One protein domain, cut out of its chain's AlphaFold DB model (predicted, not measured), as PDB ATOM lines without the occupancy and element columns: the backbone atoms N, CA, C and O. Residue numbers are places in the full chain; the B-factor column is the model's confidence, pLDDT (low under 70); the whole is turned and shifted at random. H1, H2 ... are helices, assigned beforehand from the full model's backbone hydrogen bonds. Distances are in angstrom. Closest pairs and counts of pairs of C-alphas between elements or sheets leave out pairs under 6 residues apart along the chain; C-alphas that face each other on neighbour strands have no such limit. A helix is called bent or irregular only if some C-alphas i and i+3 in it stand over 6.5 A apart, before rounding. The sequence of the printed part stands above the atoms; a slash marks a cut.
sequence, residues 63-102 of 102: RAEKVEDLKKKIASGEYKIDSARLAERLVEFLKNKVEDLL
ATOM      1  N   ARG A  63      44.121 -28.463 -52.758       79.88
ATOM      2  CA  ARG A  63      44.551 -27.568 -51.691       79.88
ATOM      3  C   ARG A  63      44.451 -28.197 -50.302       79.88
ATOM      4  O   ARG A  63      44.430 -27.442 -49.331       79.88
ATOM      5  N   ALA A  64      44.425 -29.526 -50.186       85.06
ATOM      6  CA  ALA A  64      44.404 -30.228 -48.899       85.06
ATOM      7  C   ALA A  64      45.455 -29.688 -47.906       85.06
ATOM      8  O   ALA A  64      45.111 -29.355 -46.773       85.06
ATOM      9  N   GLU A  65      46.696 -29.483 -48.361       87.38
ATOM     10  CA  GLU A  65      47.783 -28.886 -47.568       87.38
ATOM     11  C   GLU A  65      47.429 -27.472 -47.076       87.38
ATOM     12  O   GLU A  65      47.476 -27.176 -45.883       87.38
ATOM     13  N   LYS A  66      46.956 -26.604 -47.979       89.31
ATOM     14  CA  LYS A  66      46.530 -25.238 -47.637       89.31
ATOM     15  C   LYS A  66      45.377 -25.230 -46.627       89.31
ATOM     16  O   LYS A  66      45.320 -24.355 -45.765       89.31
ATOM     17  N   VAL A  67      44.436 -26.165 -46.752       91.19
ATOM     18  CA  VAL A  67      43.310 -26.311 -45.821       91.19
ATOM     19  C   VAL A  67      43.811 -26.745 -44.445       91.19
ATOM     20  O   VAL A  67      43.362 -26.199 -43.437       91.19
ATOM     21  N   GLU A  68      44.744 -27.693 -44.384       93.50
ATOM     22  CA  GLU A  68      45.336 -28.157 -43.130       93.50
ATOM     23  C   GLU A  68      46.105 -27.041 -42.410       93.50
ATOM     24  O   GLU A  68      45.900 -26.815 -41.214       93.50
ATOM     25  N   ASP A  69      46.910 -26.274 -43.141       93.81
ATOM     26  CA  ASP A  69      47.646 -25.131 -42.596       93.81
ATOM     27  C   ASP A  69      46.720 -24.051 -42.034       93.81
ATOM     28  O   ASP A  69      46.965 -23.496 -40.959       93.81
ATOM     29  N   LEU A  70      45.627 -23.751 -42.743       94.75
ATOM     30  CA  LEU A  70      44.622 -22.807 -42.259       94.75
ATOM     31  C   LEU A  70      43.939 -23.326 -40.992       94.75
ATOM     32  O   LEU A  70      43.782 -22.561 -40.041       94.75
ATOM     33  N   LYS A  71      43.588 -24.618 -40.934       94.94
ATOM     34  CA  LYS A  71      43.016 -25.237 -39.727       94.94
ATOM     35  C   LYS A  71      43.952 -25.099 -38.527       94.94
ATOM     36  O   LYS A  71      43.490 -24.708 -37.457       94.94
ATOM     37  N   LYS A  72      45.254 -25.357 -38.705       96.75
ATOM     38  CA  LYS A  72      46.266 -25.199 -37.644       96.75
ATOM     39  C   LYS A  72      46.330 -23.758 -37.134       96.75
ATOM     40  O   LYS A  72      46.231 -23.546 -35.930       96.75
ATOM     41  N   LYS A  73      46.402 -22.771 -38.036       96.19
ATOM     42  CA  LYS A  73      46.436 -21.337 -37.679       96.19
ATOM     43  C   LYS A  73      45.164 -20.859 -36.979       96.19
ATOM     44  O   LYS A  73      45.225 -19.992 -36.113       96.19
ATOM     45  N   ILE A  74      44.005 -21.399 -37.358       96.00
ATOM     46  CA  ILE A  74      42.735 -21.102 -36.684       96.00
ATOM     47  C   ILE A  74      42.743 -21.698 -35.274       96.00
ATOM     48  O   ILE A  74      42.421 -20.995 -34.321       96.00
ATOM     49  N   ALA A  75      43.159 -22.961 -35.126       95.62
ATOM     50  CA  ALA A  75      43.217 -23.638 -33.831       95.62
ATOM     51  C   ALA A  75      44.219 -22.991 -32.859       95.62
ATOM     52  O   ALA A  75      43.943 -22.932 -31.663       95.62
ATOM     53  N   SER A  76      45.351 -22.472 -33.354       97.00
ATOM     54  CA  SER A  76      46.332 -21.754 -32.530       97.00
ATOM     55  C   SER A  76      45.945 -20.301 -32.220       97.00
ATOM     56  O   SER A  76      46.613 -19.648 -31.421       97.00
ATOM     57  N   GLY A  77      44.870 -19.778 -32.824       93.88
ATOM     58  CA  GLY A  77      44.448 -18.381 -32.672       93.88
ATOM     59  C   GLY A  77      45.304 -17.369 -33.446       93.88
ATOM     60  O   GLY A  77      45.119 -16.161 -33.306       93.88
ATOM     61  N   GLU A  78      46.230 -17.833 -34.287       94.38
ATOM     62  CA  GLU A  78      47.083 -16.985 -35.132       94.38
ATOM     63  C   GLU A  78      46.361 -16.467 -36.382       94.38
ATOM     64  O   GLU A  78      46.810 -15.515 -37.027       94.38
ATOM     65  N   TYR A  79      45.230 -17.073 -36.743       93.94
ATOM     66  CA  TYR A  79      44.416 -16.617 -37.859       93.94
ATOM     67  C   TYR A  79      43.603 -15.370 -37.481       93.94
ATOM     68  O   TYR A  79      42.559 -15.456 -36.835       93.94
ATOM     69  N   LYS A  80      44.070 -14.195 -37.915       93.81
ATOM     70  CA  LYS A  80      43.369 -12.918 -37.720       93.81
ATOM     71  C   LYS A  80      42.525 -12.561 -38.938       93.81
ATOM     72  O   LYS A  80      43.032 -12.504 -40.057       93.81
ATOM     73  N   ILE A  81      41.249 -12.274 -38.699       93.25
ATOM     74  CA  ILE A  81      40.321 -11.791 -39.723       93.25
ATOM     75  C   ILE A  81      40.384 -10.264 -39.749       93.25
ATOM     76  O   ILE A  81      40.155  -9.610 -38.735       93.25
ATOM     77  N   ASP A  82      40.675  -9.708 -40.920       96.38
ATOM     78  CA  ASP A  82      40.517  -8.282 -41.182       96.38
ATOM     79  C   ASP A  82      39.075  -8.016 -41.632       96.38
ATOM     80  O   ASP A  82      38.666  -8.416 -42.726       96.38
ATOM     81  N   SER A  83      38.300  -7.358 -40.771       96.50
ATOM     82  CA  SER A  83      36.889  -7.065 -41.018       96.50
ATOM     83  C   SER A  83      36.666  -6.165 -42.234       96.50
ATOM     84  O   SER A  83      35.676  -6.349 -42.939       96.50
ATOM     85  N   ALA A  84      37.571  -5.217 -42.506       96.44
ATOM     86  CA  ALA A  84      37.436  -4.319 -43.652       96.44
ATOM     87  C   ALA A  84      37.628  -5.096 -44.957       96.44
ATOM     88  O   ALA A  84      36.795  -5.027 -45.861       96.44
ATOM     89  N   ARG A  85      38.674  -5.927 -45.006       95.88
ATOM     90  CA  ARG A  85      38.941  -6.803 -46.149       95.88
ATOM     91  C   ARG A  85      37.835  -7.839 -46.355       95.88
ATOM     92  O   ARG A  85      37.489  -8.148 -47.492       95.88
ATOM     93  N   LEU A  86      37.271  -8.385 -45.277       96.50
ATOM     94  CA  LEU A  86      36.135  -9.305 -45.364       96.50
ATOM     95  C   LEU A  86      34.911  -8.616 -45.983       96.50
ATOM     96  O   LEU A  86      34.303  -9.169 -46.898       96.50
ATOM     97  N   ALA A  87      34.574  -7.409 -45.523       96.69
ATOM     98  CA  ALA A  87      33.455  -6.641 -46.062       96.69
ATOM     99  C   ALA A  87      33.644  -6.313 -47.552       96.69
ATOM    100  O   ALA A  87      32.721  -6.513 -48.340       96.69
ATOM    101  N   GLU A  88      34.845  -5.890 -47.958       97.25
ATOM    102  CA  GLU A  88      35.184  -5.630 -49.363       97.25
ATOM    103  C   GLU A  88      34.942  -6.866 -50.244       97.25
ATOM    104  O   GLU A  88      34.267  -6.781 -51.271       97.25
ATOM    105  N   ARG A  89      35.413  -8.041 -49.804       96.50
ATOM    106  CA  ARG A  89      35.236  -9.303 -50.538       96.50
ATOM    107  C   ARG A  89      33.788  -9.760 -50.611       96.50
ATOM    108  O   ARG A  89      33.384 -10.321 -51.626       96.50
ATOM    109  N   LEU A  90      33.002  -9.521 -49.564       96.44
ATOM    110  CA  LEU A  90      31.568  -9.804 -49.587       96.44
ATOM    111  C   LEU A  90      30.846  -8.915 -50.603       96.44
ATOM    112  O   LEU A  90      30.018  -9.414 -51.361       96.44
ATOM    113  N   VAL A  91      31.179  -7.623 -50.656       96.62
ATOM    114  CA  VAL A  91      30.607  -6.697 -51.643       96.62
ATOM    115  C   VAL A  91      30.980  -7.115 -53.067       96.62
ATOM    116  O   VAL A  91      30.102  -7.165 -53.924       96.62
ATOM    117  N   GLU A  92      32.249  -7.447 -53.316       95.81
ATOM    118  CA  GLU A  92      32.728  -7.953 -54.612       95.81
ATOM    119  C   GLU A  92      31.962  -9.217 -55.033       95.81
ATOM    120  O   GLU A  92      31.410  -9.280 -56.129       95.81
ATOM    121  N   PHE A  93      31.844 -10.195 -54.130       94.50
ATOM    122  CA  PHE A  93      31.123 -11.439 -54.393       94.50
ATOM    123  C   PHE A  93      29.649 -11.207 -54.749       94.50
ATOM    124  O   PHE A  93      29.130 -11.821 -55.681       94.50
ATOM    125  N   LEU A  94      28.968 -10.321 -54.015       94.25
ATOM    126  CA  LEU A  94      27.561 -10.009 -54.264       94.25
ATOM    127  C   LEU A  94      27.360  -9.290 -55.600       94.25
ATOM    128  O   LEU A  94      26.403  -9.610 -56.297       94.25
ATOM    129  N   LYS A  95      28.251  -8.364 -55.977       92.25
ATOM    130  CA  LYS A  95      28.189  -7.678 -57.278       92.25
ATOM    131  C   LYS A  95      28.313  -8.658 -58.438       92.25
ATOM    132  O   LYS A  95      27.414  -8.708 -59.268       92.25
ATOM    133  N   ASN A  96      29.346  -9.499 -58.418       88.69
ATOM    134  CA  ASN A  96      29.583 -10.473 -59.486       88.69
ATOM    135  C   ASN A  96      28.396 -11.440 -59.629       88.69
ATOM    136  O   ASN A  96      27.939 -11.721 -60.729       88.69
ATOM    137  N   LYS A  97      27.826 -11.896 -58.505       84.19
ATOM    138  CA  LYS A  97      26.662 -12.791 -58.530       84.19
ATOM    139  C   LYS A  97      25.393 -12.122 -59.075       84.19
ATOM    140  O   LYS A  97      24.538 -12.809 -59.621       84.19
ATOM    141  N   VAL A  98      25.230 -10.815 -58.868       80.69
ATOM    142  CA  VAL A  98      24.099 -10.051 -59.417       80.69
ATOM    143  C   VAL A  98      24.280  -9.816 -60.917       80.69
ATOM    144  O   VAL A  98      23.302  -9.907 -61.646       80.69
ATOM    145  N   GLU A  99      25.507  -9.566 -61.379       74.81
ATOM    146  CA  GLU A  99      25.833  -9.443 -62.807       74.81
ATOM    147  C   GLU A  99      25.582 -10.750 -63.574       74.81
ATOM    148  O   GLU A  99      25.064 -10.698 -64.680       74.81
ATOM    149  N   ASP A 100      25.830 -11.916 -62.967       73.06
ATOM    150  CA  ASP A 100      25.513 -13.226 -63.563       73.06
ATOM    151  C   ASP A 100      23.994 -13.519 -63.679       73.06
ATOM    152  O   ASP A 100      23.594 -14.491 -64.324       73.06
ATOM    153  N   LEU A 101      23.140 -12.737 -63.005       64.62
ATOM    154  CA  LEU A 101      21.676 -12.901 -62.976       64.62
ATOM    155  C   LEU A 101      20.929 -11.919 -63.900       64.62
ATOM    156  O   LEU A 101      19.699 -12.010 -63.986       64.62
ATOM    157  N   LEU A 102      21.640 -10.991 -64.545       52.19
ATOM    158  CA  LEU A 102      21.113  -9.991 -65.483       52.19
ATOM    159  C   LEU A 102      21.510 -10.330 -66.923       52.19
ATOM    160  O   LEU A 102      20.666 -10.078 -67.811       52.19
TER     161      LEU A 102
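This is residues 63 to 102 of the 102 residues of the protein "Negative regulator of flagellin synthesis" of Clostridia bacterium 41_269 (UniProt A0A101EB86). Two helices, H1 and the longer H2, form the arms of a wide, open V or U, joined at the bottom by the stretched-out link of residues 76 to 82. The helices do not reach each other, and the space between the arms is empty. The printed part has 40 residues with two named helices, H1 then H2 along the chain, and no named strand; the class is all helix. The whole is extended, with a radius of gyration of the C-alphas of 14.5 A, and flat, with spans of 42 by 24 by 9 A.

The printed part begins at Arg 63, one residue before H1. H1 is residues 64 to 75, from C-alpha 64 at (44.404, -30.228, -48.899) to C-alpha 75 at (43.217, -23.638, -33.831), 16.5 A from first to last C-alpha. H2 is residues 83 to 99 and measures 24.5 A from first to last C-alpha. It begins at C-alpha 83 at (36.889, -7.065, -41.018) and ends at C-alpha 99 at (25.833, -9.443, -62.807). Residues 100 to 102 follow it.

H1 and H2 are apart, with no C-alpha of the one within 8 A of the other. A short link of 7 residues joins them. Residues 63 to 69, of which 64 to 69 belong to H1, stand free, and so do residues 72 to 77, of which 72 to 75 belong to H1. Residues 80 to 102, of which 83 to 99 belong to H2, stand free too. In H1 and H2 every O i to N i+4 pair is within hydrogen-bond range. Neither helix is bent.

The two C-alphas farthest apart are those of Ser 76 and Leu 102, at 43.1 A. The first and last printed C-alphas, of Arg 63 and Leu 102, are 32.4 A apart. The printed part has no cut, and it ends at the chain's last residue, 102. The mean pLDDT of the printed part is 90.5, and residues 101 to 102 are under 70, where the model's confidence is low.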